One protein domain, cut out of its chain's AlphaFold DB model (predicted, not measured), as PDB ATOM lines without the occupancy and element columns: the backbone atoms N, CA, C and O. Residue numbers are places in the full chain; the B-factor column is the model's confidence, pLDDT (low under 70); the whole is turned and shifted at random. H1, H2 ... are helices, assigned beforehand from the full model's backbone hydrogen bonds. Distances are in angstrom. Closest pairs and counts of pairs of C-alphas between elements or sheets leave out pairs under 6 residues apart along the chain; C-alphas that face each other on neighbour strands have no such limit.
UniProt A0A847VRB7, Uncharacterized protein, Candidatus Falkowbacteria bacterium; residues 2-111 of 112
ATOM      1  N   GLU A   2     147.226 152.893 141.212       69.81
ATOM      2  CA  GLU A   2     148.698 152.796 141.124       69.81
ATOM      3  C   GLU A   2     149.218 152.277 139.773       69.81
ATOM      4  O   GLU A   2     150.041 152.920 139.131       69.81
ATOM      5  N   TRP A   3     148.613 151.209 139.243       72.31
ATOM      6  CA  TRP A   3     149.019 150.620 137.959       72.31
ATOM      7  C   TRP A   3     148.961 151.592 136.765       72.31
ATOM      8  O   TRP A   3     149.673 151.412 135.780       72.31
ATOM      9  N   LYS A   4     148.102 152.624 136.818       79.31
ATOM     10  CA  LYS A   4     148.025 153.652 135.763       79.31
ATOM     11  C   LYS A   4     149.246 154.571 135.806       79.31
ATOM     12  O   LYS A   4     149.788 154.887 134.751       79.31
ATOM     13  N   LYS A   5     149.697 154.940 137.012       85.56
ATOM     14  CA  LYS A   5     150.912 155.736 137.219       85.56
ATOM     15  C   LYS A   5     152.144 154.952 136.785       85.56
ATOM     16  O   LYS A   5     152.927 155.460 135.996       85.56
ATOM     17  N   GLU A   6     152.266 153.697 137.212       88.75
ATOM     18  CA  GLU A   6     153.381 152.820 136.829       88.75
ATOM     19  C   GLU A   6     153.500 152.669 135.307       88.75
ATOM     20  O   GLU A   6     154.586 152.825 134.752       88.75
ATOM     21  N   ARG A   7     152.379 152.437 134.609       90.75
ATOM     22  CA  ARG A   7     152.366 152.342 133.140       90.75
ATOM     23  C   ARG A   7     152.810 153.631 132.464       90.75
ATOM     24  O   ARG A   7     153.577 153.573 131.509       90.75
ATOM     25  N   LEU A   8     152.340 154.777 132.947       92.69
ATOM     26  CA  LEU A   8     152.731 156.067 132.393       92.69
ATOM     27  C   LEU A   8     154.211 156.372 132.653       92.69
ATOM     28  O   LEU A   8     154.899 156.854 131.763       92.69
ATOM     29  N   MET A   9     154.725 156.036 133.836       94.38
ATOM     30  CA  MET A   9     156.152 156.169 134.134       94.38
ATOM     31  C   MET A   9     157.009 155.249 133.254       94.38
ATOM     32  O   MET A   9     158.056 155.675 132.776       94.38
ATOM     33  N   ALA A  10     156.556 154.020 132.989       94.50
ATOM     34  CA  ALA A  10     157.232 153.107 132.068       94.50
ATOM     35  C   ALA A  10     157.229 153.636 130.622       94.50
ATOM     36  O   ALA A  10     158.242 153.562 129.931       94.50
ATOM     37  N   GLU A  11     156.117 154.220 130.171       95.56
ATOM     38  CA  GLU A  11     156.034 154.869 128.862       95.56
ATOM     39  C   GLU A  11     156.966 156.082 128.769       95.56
ATOM     40  O   GLU A  11     157.710 156.200 127.797       95.56
ATOM     41  N   LEU A  12     156.987 156.942 129.793       95.81
ATOM     42  CA  LEU A  12     157.902 158.083 129.884       95.81
ATOM     43  C   LEU A  12     159.367 157.640 129.853       95.81
ATOM     44  O   LEU A  12     160.173 158.269 129.174       95.81
ATOM     45  N   ALA A  13     159.713 156.539 130.524       95.56
ATOM     46  CA  ALA A  13     161.062 155.978 130.482       95.56
ATOM     47  C   ALA A  13     161.477 155.525 129.067       95.56
ATOM     48  O   ALA A  13     162.658 155.571 128.736       95.56
ATOM     49  N   ALA A  14     160.514 155.137 128.225       95.25
ATOM     50  CA  ALA A  14     160.727 154.783 126.820       95.25
ATOM     51  C   ALA A  14     160.589 155.976 125.850       95.25
ATOM     52  O   ALA A  14     160.701 155.797 124.632       95.25
ATOM     53  N   CYS A  15     160.294 157.178 126.353       97.00
ATOM     54  CA  CYS A  15     160.267 158.399 125.553       97.00
ATOM     55  C   CYS A  15     161.673 158.999 125.450       97.00
ATOM     56  O   CYS A  15     162.413 158.972 126.442       97.00
ATOM     57  N   PRO A  16     162.017 159.620 124.306       96.19
ATOM     58  CA  PRO A  16     163.244 160.397 124.203       96.19
ATOM     59  C   PRO A  16     163.270 161.514 125.254       96.19
ATOM     60  O   PRO A  16     162.235 161.903 125.811       96.19
ATOM     61  N   GLU A  17     164.460 162.038 125.524       96.88
ATOM     62  CA  GLU A  17     164.588 163.290 126.264       96.88
ATOM     63  C   GLU A  17     163.907 164.427 125.500       96.88
ATOM     64  O   GLU A  17     163.873 164.440 124.265       96.88
ATOM     65  N   MET A  18     163.348 165.385 126.236       97.69
ATOM     66  CA  MET A  18     162.769 166.580 125.634       97.69
ATOM     67  C   MET A  18     163.860 167.349 124.882       97.69
ATOM     68  O   MET A  18     164.908 167.652 125.448       97.69
ATOM     69  N   GLU A  19     163.609 167.707 123.622       98.06
ATOM     70  CA  GLU A  19     164.520 168.574 122.875       98.06
ATOM     71  C   GLU A  19     164.413 170.014 123.409       98.06
ATOM     72  O   GLU A  19     163.442 170.721 123.135       98.06
ATOM     73  N   THR A  20     165.400 170.440 124.203       97.19
ATOM     74  CA  THR A  20     165.448 171.748 124.881       97.19
ATOM     75  C   THR A  20     166.881 172.272 124.999       97.19
ATOM     76  O   THR A  20     167.848 171.517 124.889       97.19
ATOM     77  N   ASN A  21     167.036 173.569 125.281       95.75
ATOM     78  CA  ASN A  21     168.289 174.106 125.802       95.75
ATOM     79  C   ASN A  21     168.343 173.909 127.328       95.75
ATOM     80  O   ASN A  21     167.793 174.706 128.098       95.75
ATOM     81  N   TRP A  22     169.062 172.870 127.758       94.81
ATOM     82  CA  TRP A  22     169.171 172.474 129.163       94.81
ATOM     83  C   TRP A  22     169.786 173.535 130.085       94.81
ATOM     84  O   TRP A  22     169.442 173.587 131.264       94.81
ATOM     85  N   GLU A  23     170.637 174.426 129.572       96.94
ATOM     86  CA  GLU A  23     171.189 175.523 130.373       96.94
ATOM     87  C   GLU A  23     170.088 176.520 130.761       96.94
ATOM     88  O   GLU A  23     169.937 176.887 131.931       96.94
ATOM     89  N   THR A  24     169.281 176.941 129.783       95.00
ATOM     90  CA  THR A  24     168.154 177.856 130.026       95.00
ATOM     91  C   THR A  24     167.059 177.200 130.861       95.00
ATOM     92  O   THR A  24     166.490 177.848 131.740       95.00
ATOM     93  N   TRP A  25     166.816 175.906 130.646       96.31
ATOM     94  CA  TRP A  25     165.894 175.105 131.444       96.31
ATOM     95  C   TRP A  25     166.309 175.079 132.917       96.31
ATOM     96  O   TRP A  25     165.513 175.413 133.794       96.31
ATOM     97  N   GLN A  26     167.580 174.767 133.199       96.62
ATOM     98  CA  GLN A  26     168.086 174.700 134.568       96.62
ATOM     99  C   GLN A  26     168.060 176.069 135.258       96.62
ATOM    100  O   GLN A  26     167.727 176.152 136.440       96.62
ATOM    101  N   LYS A  27     168.352 177.157 134.531       96.50
ATOM    102  CA  LYS A  27     168.174 178.529 135.042       96.50
ATOM    103  C   LYS A  27     166.721 178.786 135.457       96.50
ATOM    104  O   LYS A  27     166.491 179.333 136.534       96.50
ATOM    105  N   GLY A  28     165.762 178.350 134.642       95.12
ATOM    106  CA  GLY A  28     164.333 178.446 134.933       95.12
ATOM    107  C   GLY A  28     163.910 177.671 136.184       95.12
ATOM    108  O   GLY A  28     163.220 178.226 137.041       95.12
ATOM    109  N   ILE A  29     164.393 176.432 136.338       96.25
ATOM    110  CA  ILE A  29     164.184 175.613 137.545       96.25
ATOM    111  C   ILE A  29     164.769 176.300 138.784       96.25
ATOM    112  O   ILE A  29     164.080 176.436 139.792       96.25
ATOM    113  N   ASN A  30     166.016 176.771 138.708       96.50
ATOM    114  CA  ASN A  30     166.710 177.399 139.835       96.50
ATOM    115  C   ASN A  30     166.046 178.707 140.294       96.50
ATOM    116  O   ASN A  30     166.224 179.121 141.439       96.50
ATOM    117  N   ALA A  31     165.286 179.368 139.417       95.06
ATOM    118  CA  ALA A  31     164.529 180.566 139.758       95.06
ATOM    119  C   ALA A  31     163.249 180.265 140.566       95.06
ATOM    120  O   ALA A  31     162.684 181.178 141.175       95.06
ATOM    121  N   GLN A  32     162.783 179.010 140.597       93.75
ATOM    122  CA  GLN A  32     161.555 178.640 141.296       93.75
ATOM    123  C   GLN A  32     161.772 178.574 142.808       93.75
ATOM    124  O   GLN A  32     162.673 177.903 143.304       93.75
ATOM    125  N   ARG A  33     160.899 179.249 143.563       89.12
ATOM    126  CA  ARG A  33     160.972 179.326 145.035       89.12
ATOM    127  C   ARG A  33     160.005 178.391 145.761       89.12
ATOM    128  O   ARG A  33     160.022 178.336 146.985       89.12
ATOM    129  N   GLY A  34     159.137 177.690 145.034       85.62
ATOM    130  CA  GLY A  34     158.067 176.886 145.619       85.62
ATOM    131  C   GLY A  34     157.739 175.642 144.805       85.62
ATOM    132  O   GLY A  34     158.080 175.536 143.626       85.62
ATOM    133  N   VAL A  35     157.037 174.712 145.455       85.88
ATOM    134  CA  VAL A  35     156.709 173.391 144.900       85.88
ATOM    135  C   VAL A  35     155.877 173.472 143.622       85.88
ATOM    136  O   VAL A  35     156.099 172.682 142.716       85.88
ATOM    137  N   HIS A  36     154.986 174.460 143.492       87.88
ATOM    138  CA  HIS A  36     154.128 174.596 142.311       87.88
ATOM    139  C   HIS A  36     154.921 174.877 141.032       87.88
ATOM    140  O   HIS A  36     154.677 174.229 140.020       87.88
ATOM    141  N   GLY A  37     155.905 175.782 141.084       91.38
ATOM    142  CA  GLY A  37     156.751 176.081 139.926       91.38
ATOM    143  C   GLY A  37     157.542 174.854 139.479       91.38
ATOM    144  O   GLY A  37     157.530 174.502 138.303       91.38
ATOM    145  N   LEU A  38     158.152 174.137 140.428       93.44
ATOM    146  CA  LEU A  38     158.870 172.888 140.147       93.44
ATOM    147  C   LEU A  38     157.944 171.803 139.577       93.44
ATOM    148  O   LEU A  38     158.329 171.091 138.648       93.44
ATOM    149  N   THR A  39     156.712 171.707 140.081       93.38
ATOM    150  CA  THR A  39     155.687 170.815 139.530       93.38
ATOM    151  C   THR A  39     155.347 171.175 138.085       93.38
ATOM    152  O   THR A  39     155.276 170.269 137.260       93.38
ATOM    153  N   CYS A  40     155.207 172.461 137.745       94.88
ATOM    154  CA  CYS A  40     154.968 172.888 136.362       94.88
ATOM    155  C   CYS A  40     156.120 172.496 135.429       94.88
ATOM    156  O   CYS A  40     155.860 171.979 134.348       94.88
ATOM    157  N   TYR A  41     157.381 172.669 135.845       96.44
ATOM    158  CA  TYR A  41     158.538 172.228 135.050       96.44
ATOM    159  C   TYR A  41     158.533 170.712 134.825       96.44
ATOM    160  O   TYR A  41     158.715 170.249 133.702       96.44
ATOM    161  N   LYS A  42     158.264 169.930 135.877       95.94
ATOM    162  CA  LYS A  42     158.192 168.468 135.772       95.94
ATOM    163  C   LYS A  42     157.044 168.012 134.869       95.94
ATOM    164  O   LYS A  42     157.220 167.105 134.059       95.94
ATOM    165  N   PHE A  43     155.876 168.637 134.999       96.25
ATOM    166  CA  PHE A  43     154.731 168.364 134.135       96.25
ATOM    167  C   PHE A  43     155.072 168.685 132.679       96.25
ATOM    168  O   PHE A  43     154.869 167.840 131.809       96.25
ATOM    169  N   ALA A  44     155.607 169.884 132.425       97.44
ATOM    170  CA  ALA A  44     156.004 170.344 131.100       97.44
ATOM    171  C   ALA A  44     156.944 169.335 130.430       97.44
ATOM    172  O   ALA A  44     156.672 168.890 129.318       97.44
ATOM    173  N   GLU A  45     157.987 168.890 131.136       98.06
ATOM    174  CA  GLU A  45     158.910 167.878 130.622       98.06
ATOM    175  C   GLU A  45     158.183 166.580 130.240       98.06
ATOM    176  O   GLU A  45     158.355 166.071 129.133       98.06
ATOM    177  N   TYR A  46     157.342 166.042 131.126       97.94
ATOM    178  CA  TYR A  46     156.641 164.776 130.877       97.94
ATOM    179  C   TYR A  46     155.696 164.877 129.682       97.94
ATOM    180  O   TYR A  46     155.652 163.981 128.837       97.94
ATOM    181  N   TRP A  47     154.975 165.988 129.586       98.00
ATOM    182  CA  TRP A  47     154.059 166.242 128.488       98.00
ATOM    183  C   TRP A  47     154.791 166.381 127.152       98.00
ATOM    184  O   TRP A  47     154.445 165.691 126.190       98.00
ATOM    185  N   ALA A  48     155.861 167.178 127.108       98.50
ATOM    186  CA  ALA A  48     156.677 167.359 125.914       98.50
ATOM    187  C   ALA A  48     157.298 166.048 125.426       98.50
ATOM    188  O   ALA A  48     157.297 165.781 124.227       98.50
ATOM    189  N   ARG A  49     157.781 165.194 126.335       98.56
ATOM    190  CA  ARG A  49     158.379 163.899 125.972       98.56
ATOM    191  C   ARG A  49     157.376 162.952 125.318       98.56
ATOM    192  O   ARG A  49     157.710 162.322 124.314       98.56
ATOM    193  N   LEU A  50     156.151 162.877 125.840       98.50
ATOM    194  CA  LEU A  50     155.090 162.054 125.251       98.50
ATOM    195  C   LEU A  50     154.671 162.579 123.875       98.50
ATOM    196  O   LEU A  50     154.602 161.800 122.926       98.50
ATOM    197  N   MET A  51     154.451 163.892 123.749       98.25
ATOM    198  CA  MET A  51     154.119 164.509 122.461       98.25
ATOM    199  C   MET A  51     155.244 164.318 121.442       98.25
ATOM    200  O   MET A  51     154.988 163.936 120.308       98.25
ATOM    201  N   GLN A  52     156.500 164.518 121.842       98.25
ATOM    202  CA  GLN A  52     157.655 164.368 120.960       98.25
ATOM    203  C   GLN A  52     157.824 162.928 120.469       98.25
ATOM    204  O   GLN A  52     158.140 162.720 119.298       98.25
ATOM    205  N   LYS A  53     157.583 161.935 121.337       98.06
ATOM    206  CA  LYS A  53     157.551 160.524 120.933       98.06
ATOM    207  C   LYS A  53     156.504 160.306 119.840       98.06
ATOM    208  O   LYS A  53     156.840 159.814 118.769       98.06
ATOM    209  N   ASP A  54     155.271 160.730 120.079       98.06
ATOM    210  CA  ASP A  54     154.179 160.602 119.114       98.06
ATOM    211  C   ASP A  54     154.457 161.328 117.789       98.06
ATOM    212  O   ASP A  54     154.184 160.805 116.708       98.06
ATOM    213  N   MET A  55     155.037 162.526 117.864       97.62
ATOM    214  CA  MET A  55     155.421 163.309 116.692       97.62
ATOM    215  C   MET A  55     156.540 162.632 115.895       97.62
ATOM    216  O   MET A  55     156.518 162.669 114.666       97.62
ATOM    217  N   SER A  56     157.476 161.948 116.563       96.81
ATOM    218  CA  SER A  56     158.503 161.136 115.891       96.81
ATOM    219  C   SER A  56     157.925 159.926 115.146       96.81
ATOM    220  O   SER A  56     158.521 159.455 114.181       96.81
ATOM    221  N   GLU A  57     156.736 159.468 115.543       97.06
ATOM    222  CA  GLU A  57     155.970 158.396 114.894       97.06
ATOM    223  C   GLU A  57     155.032 158.928 113.787       97.06
ATOM    224  O   GLU A  57     154.241 158.176 113.218       97.06
ATOM    225  N   GLY A  58     155.116 160.224 113.458       97.44
ATOM    226  CA  GLY A  58     154.357 160.860 112.379       97.44
ATOM    227  C   GLY A  58     152.999 161.428 112.793       97.44
ATOM    228  O   GLY A  58     152.239 161.875 111.931       97.44
ATOM    229  N   LYS A  59     152.667 161.444 114.091       97.69
ATOM    230  CA  LYS A  59     151.447 162.106 114.575       97.69
ATOM    231  C   LYS A  59     151.628 163.625 114.584       97.69
ATOM    232  O   LYS A  59     152.716 164.145 114.822       97.69
ATOM    233  N   LYS A  60     150.540 164.358 114.360       96.81
ATOM    234  CA  LYS A  60     150.527 165.818 114.495       96.81
ATOM    235  C   LYS A  60     150.332 166.233 115.951       96.81
ATOM    236  O   LYS A  60     149.584 165.574 116.668       96.81
ATOM    237  N   LEU A  61     150.928 167.364 116.343       96.50
ATOM    238  CA  LEU A  61     150.789 167.937 117.689       96.50
ATOM    239  C   LEU A  61     149.315 168.152 118.071       96.50
ATOM    240  O   LEU A  61     148.905 167.738 119.151       96.50
ATOM    241  N   GLU A  62     148.509 168.699 117.157       94.25
ATOM    242  CA  GLU A  62     147.070 168.957 117.351       94.25
ATOM    243  C   GLU A  62     146.242 167.707 117.682       94.25
ATOM    244  O   GLU A  62     145.187 167.810 118.298       94.25
ATOM    245  N   ASN A  63     146.732 166.520 117.309       96.00
ATOM    246  CA  ASN A  63     146.042 165.254 117.548       96.00
ATOM    247  C   ASN A  63     146.447 164.592 118.870       96.00
ATOM    248  O   ASN A  63     145.834 163.598 119.247       96.00
ATOM    249  N   VAL A  64     147.507 165.071 119.530       97.12
ATOM    250  CA  VAL A  64     148.086 164.400 120.705       97.12
ATOM    251  C   VAL A  64     148.216 165.306 121.923       97.12
ATOM    252  O   VAL A  64     148.304 164.789 123.033       97.12
ATOM    253  N   ALA A  65     148.222 166.632 121.753       96.00
ATOM    254  CA  ALA A  65     148.476 167.576 122.838       96.00
ATOM    255  C   ALA A  65     147.532 167.363 124.033       96.00
ATOM    256  O   ALA A  65     148.011 167.063 125.129       96.00
ATOM    257  N   ASP A  66     146.219 167.404 123.804       94.94
ATOM    258  CA  ASP A  66     145.214 167.283 124.866       94.94
ATOM    259  C   ASP A  66     145.184 165.879 125.496       94.94
ATOM    260  O   ASP A  66     145.198 165.745 126.720       94.94
ATOM    261  N   GLU A  67     145.246 164.813 124.685       95.56
ATOM    262  CA  GLU A  67     145.272 163.435 125.205       95.56
ATOM    263  C   GLU A  67     146.490 163.212 126.115       95.56
ATOM    264  O   GLU A  67     146.394 162.617 127.195       95.56
ATOM    265  N   ARG A  68     147.665 163.700 125.694       96.31
ATOM    266  CA  ARG A  68     148.887 163.570 126.489       96.31
ATOM    267  C   ARG A  68     148.866 164.466 127.718       96.31
ATOM    268  O   ARG A  68     149.376 164.027 128.749       96.31
ATOM    269  N   TYR A  69     148.247 165.642 127.650       95.19
ATOM    270  CA  TYR A  69     148.041 166.498 128.815       95.19
ATOM    271  C   TYR A  69     147.225 165.771 129.886       95.19
ATOM    272  O   TYR A  69     147.698 165.602 131.012       95.19
ATOM    273  N   ASP A  70     146.052 165.250 129.520       91.62
ATOM    274  CA  ASP A  70     145.160 164.533 130.438       91.62
ATOM    275  C   ASP A  70     145.847 163.321 131.060       91.62
ATOM    276  O   ASP A  70     145.719 163.047 132.258       91.62
ATOM    277  N   LYS A  71     146.639 162.607 130.256       92.62
ATOM    278  CA  LYS A  71     147.416 161.464 130.725       92.62
ATOM    279  C   LYS A  71     148.434 161.878 131.785       92.62
ATOM    280  O   LYS A  71     148.463 161.270 132.856       92.62
ATOM    281  N   VAL A  72     149.229 162.918 131.526       93.75
ATOM    282  CA  VAL A  72     150.206 163.449 132.493       93.75
ATOM    283  C   VAL A  72     149.501 163.965 133.741       93.75
ATOM    284  O   VAL A  72     149.962 163.683 134.844       93.75
ATOM    285  N   ASN A  73     148.341 164.605 133.595       90.94
ATOM    286  CA  ASN A  73     147.548 165.109 134.709       90.94
ATOM    287  C   ASN A  73     147.158 164.021 135.721       90.94
ATOM    288  O   ASN A  73     147.078 164.285 136.914       90.94
ATOM    289  N   THR A  74     147.045 162.758 135.305       88.94
ATOM    290  CA  THR A  74     146.816 161.648 136.250       88.94
ATOM    291  C   THR A  74     147.963 161.407 137.249       88.94
ATOM    292  O   THR A  74     147.760 160.734 138.266       88.94
ATOM    293  N   LEU A  75     149.165 161.939 136.990       87.12
ATOM    294  CA  LEU A  75     150.314 161.878 137.905       87.12
ATOM    295  C   LEU A  75     150.307 162.996 138.946       87.12
ATOM    296  O   LEU A  75     150.956 162.851 139.984       87.12
ATOM    297  N   PHE A  76     149.602 164.091 138.675       84.69
ATOM    298  CA  PHE A  76     149.647 165.307 139.468       84.69
ATOM    299  C   PHE A  76     148.276 165.553 140.092       84.69
ATOM    300  O   PHE A  76     147.285 165.781 139.411       84.69
ATOM    301  N   THR A  77     148.208 165.492 141.415       69.50
ATOM    302  CA  THR A  77     147.027 165.943 142.151       69.50
ATOM    303  C   THR A  77     147.032 167.472 142.136       69.50
ATOM    304  O   THR A  77     148.010 168.066 142.584       69.50
ATOM    305  N   ASP A  78     145.973 168.087 141.605       62.91
ATOM    306  CA  ASP A  78     145.712 169.539 141.620       62.91
ATOM    307  C   ASP A  78     146.453 170.408 140.585       62.91
ATOM    308  O   ASP A  78     146.996 171.463 140.922       62.91
ATOM    309  N   THR A  79     146.417 170.049 139.295       66.19
ATOM    310  CA  THR A  79     146.666 171.075 138.266       66.19
ATOM    311  C   THR A  79     145.455 172.005 138.160       66.19
ATOM    312  O   THR A  79     144.351 171.612 137.788       66.19
ATOM    313  N   SER A  80     145.640 173.267 138.547       76.44
ATOM    314  CA  SER A  80     144.634 174.307 138.309       76.44
ATOM    315  C   SER A  80     144.739 174.842 136.878       76.44
ATOM    316  O   SER A  80     145.781 174.706 136.236       76.44
ATOM    317  N   PHE A  81     143.698 175.527 136.398       74.19
ATOM    318  CA  PHE A  81     143.730 176.235 135.110       74.19
ATOM    319  C   PHE A  81     144.962 177.154 134.971       74.19
ATOM    320  O   PHE A  81     145.619 177.159 133.936       74.19
ATOM    321  N   TYR A  82     145.357 177.849 136.044       78.38
ATOM    322  CA  TYR A  82     146.556 178.696 136.051       78.38
ATOM    323  C   TYR A  82     147.855 177.914 135.817       78.38
ATOM    324  O   TYR A  82     148.809 178.437 135.245       78.38
ATOM    325  N   MET A  83     147.910 176.652 136.254       88.44
ATOM    326  CA  MET A  83     149.065 175.799 135.985       88.44
ATOM    327  C   MET A  83     149.130 175.404 134.514       88.44
ATOM    328  O   MET A  83     150.231 175.339 133.983       88.44
ATOM    329  N   HIS A  84     147.991 175.204 133.846       91.12
ATOM    330  CA  HIS A  84     147.961 174.894 132.416       91.12
ATOM    331  C   HIS A  84     148.627 176.000 131.582       91.12
ATOM    332  O   HIS A  84     149.553 175.720 130.822       91.12
ATOM    333  N   GLU A  85     148.255 177.265 131.797       92.00
ATOM    334  CA  GLU A  85     148.875 178.401 131.095       92.00
ATOM    335  C   GLU A  85     150.374 178.536 131.403       92.00
ATOM    336  O   GLU A  85     151.184 178.800 130.505       92.00
ATOM    337  N   ALA A  86     150.771 178.308 132.659       93.69
ATOM    338  CA  ALA A  86     152.174 178.333 133.065       93.69
ATOM    339  C   ALA A  86     152.984 177.201 132.411       93.69
ATOM    340  O   ALA A  86     154.100 177.431 131.945       93.69
ATOM    341  N   ILE A  87     152.425 175.991 132.343       96.12
ATOM    342  CA  ILE A  87     153.039 174.826 131.694       96.12
ATOM    343  C   ILE A  87     153.221 175.097 130.200       96.12
ATOM    344  O   ILE A  87     154.318 174.875 129.682       96.12
ATOM    345  N   ILE A  88     152.197 175.626 129.517       96.12
ATOM    346  CA  ILE A  88     152.334 176.005 128.107       96.12
ATOM    347  C   ILE A  88     153.436 177.057 127.965       96.12
ATOM    348  O   ILE A  88     154.337 176.871 127.158       96.12
ATOM    349  N   SER A  89     153.437 178.108 128.788       95.50
ATOM    350  CA  SER A  89     154.460 179.164 128.733       95.50
ATOM    351  C   SER A  89     155.885 178.622 128.913       95.50
ATOM    352  O   SER A  89     156.794 179.025 128.190       95.50
ATOM    353  N   ILE A  90     156.089 177.665 129.828       97.19
ATOM    354  CA  ILE A  90     157.375 176.967 129.997       97.19
ATOM    355  C   ILE A  90     157.767 176.250 128.700       97.19
ATOM    356  O   ILE A  90     158.902 176.390 128.240       97.19
ATOM    357  N   LEU A  91     156.846 175.500 128.093       98.06
ATOM    358  CA  LEU A  91     157.118 174.768 126.856       98.06
ATOM    359  C   LEU A  91     157.369 175.690 125.666       98.06
ATOM    360  O   LEU A  91     158.276 175.415 124.888       98.06
ATOM    361  N   VAL A  92     156.651 176.803 125.553       96.75
ATOM    362  CA  VAL A  92     156.890 177.816 124.514       96.75
ATOM    363  C   VAL A  92     158.316 178.362 124.591       96.75
ATOM    364  O   VAL A  92     158.975 178.508 123.567       96.75
ATOM    365  N   CYS A  93     158.817 178.611 125.802       95.19
ATOM    366  CA  CYS A  93     160.151 179.170 126.006       95.19
ATOM    367  C   CYS A  93     161.289 178.153 125.855       95.19
ATOM    368  O   CYS A  93     162.408 178.548 125.524       95.19
ATOM    369  N   HIS A  94     161.048 176.874 126.151       96.75
ATOM    370  CA  HIS A  94     162.134 175.902 126.314       96.75
ATOM    371  C   HIS A  94     162.076 174.707 125.361       96.75
ATOM    372  O   HIS A  94     163.120 174.157 125.023       96.75
ATOM    373  N   TRP A  95     160.899 174.279 124.916       98.06
ATOM    374  CA  TRP A  95     160.780 173.100 124.065       98.06
ATOM    375  C   TRP A  95     160.969 173.462 122.592       98.06
ATOM    376  O   TRP A  95     160.435 174.459 122.112       98.06
ATOM    377  N   LYS A  96     161.671 172.612 121.836       97.44
ATOM    378  CA  LYS A  96     161.883 172.777 120.386       97.44
ATOM    379  C   LYS A  96     160.589 173.010 119.600       97.44
ATOM    380  O   LYS A  96     160.591 173.775 118.641       97.44
ATOM    381  N   TYR A  97     159.495 172.361 119.999       97.25
ATOM    382  CA  TYR A  97     158.182 172.509 119.363       97.25
ATOM    383  C   TYR A  97     157.267 173.493 120.116       97.25
ATOM    384  O   TYR A  97     156.062 173.525 119.878       97.25
ATOM    385  N   GLY A  98     157.829 174.321 121.001       96.44
ATOM    386  CA  GLY A  98     157.100 175.296 121.810       96.44
ATOM    387  C   GLY A  98     156.289 176.293 120.982       96.44
ATOM    388  O   GLY A  98     155.125 176.527 121.281       96.44
ATOM    389  N   GLU A  99     156.844 176.807 119.883       95.19
ATOM    390  CA  GLU A  99     156.121 177.694 118.956       95.19
ATOM    391  C   GLU A  99     154.915 176.995 118.299       95.19
ATOM    392  O   GLU A  99     153.855 177.596 118.126       95.19
ATOM    393  N   LEU A 100     155.046 175.708 117.959       95.69
ATOM    394  CA  LEU A 100     153.934 174.932 117.405       95.69
ATOM    395  C   LEU A 100     152.822 174.752 118.449       95.69
ATOM    396  O   LEU A 100     151.647 174.930 118.132       95.69
ATOM    397  N   LEU A 101     153.198 174.467 119.699       96.25
ATOM    398  CA  LEU A 101     152.271 174.373 120.827       96.25
ATOM    399  C   LEU A 101     151.569 175.713 121.106       96.25
ATOM    400  O   LEU A 101     150.363 175.737 121.346       96.25
ATOM    401  N   TYR A 102     152.301 176.830 121.034       94.56
ATOM    402  CA  TYR A 102     151.743 178.175 121.195       94.56
ATOM    403  C   TYR A 102     150.636 178.447 120.175       94.56
ATOM    404  O   TYR A 102     149.546 178.884 120.541       94.56
ATOM    405  N   ARG A 103     150.895 178.160 118.894       93.56
ATOM    406  CA  ARG A 103     149.909 178.364 117.822       93.56
ATOM    407  C   ARG A 103     148.662 177.527 118.035       93.56
ATOM    408  O   ARG A 103     147.565 178.046 117.872       93.56
ATOM    409  N   TYR A 104     148.829 176.272 118.440       93.12
ATOM    410  CA  TYR A 104     147.706 175.391 118.730       93.12
ATOM    411  C   TYR A 104     146.772 175.973 119.808       93.12
ATOM    412  O   TYR A 104     145.570 176.068 119.572       93.12
ATOM    413  N   TYR A 105     147.311 176.442 120.939       91.06
ATOM    414  CA  TYR A 105     146.481 176.938 122.046       91.06
ATOM    415  C   TYR A 105     146.021 178.397 121.912       91.06
ATOM    416  O   TYR A 105     144.927 178.728 122.362       91.06
ATOM    417  N   TYR A 106     146.825 179.277 121.310       87.94
ATOM    418  CA  TYR A 106     146.575 180.726 121.332       87.94
ATOM    419  C   TYR A 106     146.356 181.353 119.956       87.94
ATOM    420  O   TYR A 106     145.967 182.517 119.872       87.94
ATOM    421  N   ASN A 107     146.585 180.618 118.864       81.88
ATOM    422  CA  ASN A 107     146.287 181.106 117.521       81.88
ATOM    423  C   ASN A 107     145.820 179.990 116.564       81.88
ATOM    424  O   ASN A 107     146.464 179.733 115.538       81.88
ATOM    425  N   PRO A 108     144.679 179.341 116.859       62.91
ATOM    426  CA  PRO A 108     144.207 178.186 116.095       62.91
ATOM    427  C   PRO A 108     143.894 178.520 114.628       62.91
ATOM    428  O   PRO A 108     143.927 177.639 113.776       62.91
ATOM    429  N   SER A 109     143.658 179.797 114.301       63.75
ATOM    430  CA  SER A 109     143.394 180.255 112.928       63.75
ATOM    431  C   SER A 109     144.582 180.124 111.960       63.75
ATOM    432  O   SER A 109     144.397 180.288 110.757       63.75
ATOM    433  N   LEU A 110     145.789 179.819 112.459       50.16
ATOM    434  CA  LEU A 110     147.014 179.658 111.662       50.16
ATOM    435  C   LEU A 110     147.504 178.203 111.543       50.16
ATOM    436  O   LEU A 110     148.602 177.980 111.031       50.16
ATOM    437  N   VAL A 111     146.744 177.228 112.052       52.09
ATOM    438  CA  VAL A 111     147.142 175.803 112.095       52.09
ATOM    439  C   VAL A 111     146.381 174.956 111.049       52.09
ATOM    440  O   VAL A 111     146.580 173.749 110.967       52.09
TER     441      VAL A 111
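Overview. This is residues 2 to 111 of the 112 residues of an uncharacterized protein of Candidatus Falkowbacteria bacterium (UniProt A0A847VRB7). One long helix, H3, runs through the middle; H4 folds back and packs on one part of it, while H5 crosses it on another side and H6 folds back beside H5. H2 lies near the early part of H3, and H1 lies farther out, reaching H3 with Leu 12 alone. The printed part has 110 residues with six named helices, H1 to H6 in that order along the chain, and no named strand, so the class is all helix. It is compact, with a radius of gyration of the C-alphas of 13.5 A and a rounded outline spanning 36 by 32 by 27 A.

Arrangement. H1, residues 2 to 13, only just touches H3, residues 35 to 56, with 3 pairs of C-alphas within 8 A; the closest C-alphas are those of Leu 12 and Leu 50, 6.7 A apart. They run the same way at a steep tilt of 64 degrees. H2, residues 22 to 30, also only just touches H3, with 3 such pairs, the closest being the C-alphas of Ile 29 and Leu 38 at 6.5 A; the two form a helical hairpin at a shallow tilt of 26 degrees, opposite ways. H3 is the hub and touches four helices. It forms a helical hairpin with H4, residues 65 to 73, at a steep tilt of 45 degrees, opposite ways; the closest C-alphas, of Trp 47 and Tyr 69, are 6.0 A apart. H3 touches H5, residues 81 to 94, at a steep tilt of 61 degrees, the same way; the closest C-alphas, of Ala 44 and Ile 87, are 5.4 A apart. H5 and H6, residues 98 to 106, form a helical hairpin, opposite ways, at a shallow tilt of 33 degrees, only just short of steep; the closest C-alphas are those of Val 92 and Gly 98, 3.7 A apart. H6 is apart from H3. The helix packing is part aligned, part crossed: of 5 touching pairs, 2 are at a shallow tilt. In H1, H2, H3, H4, H5 and H6 every O i to N i+4 pair is within hydrogen-bond range.

Along the chain. H1 begins at C-alpha 2, (148.698, 152.796, 141.124), and is 16.6 A long from first to last C-alpha. H2 measures 12.0 A. H3 begins at C-alpha 35, (156.709, 173.391, 144.900), and is 31.5 A long. H4 measures 12.2 A and H5 20.4 A. H6 measures 11.9 A and ends at C-alpha 106, (146.575, 180.726, 121.332).

Size, cuts and confidence. The two C-alphas farthest apart, those of Glu 2 and Leu 110, are 39.9 A apart. The printed part has no cut and no long link; H2 to H3 and H5 to H6 are tight links. The mean pLDDT of the printed part is 91.4, with residue 2, residues 77 to 79 and residues 108 to 111 under 70.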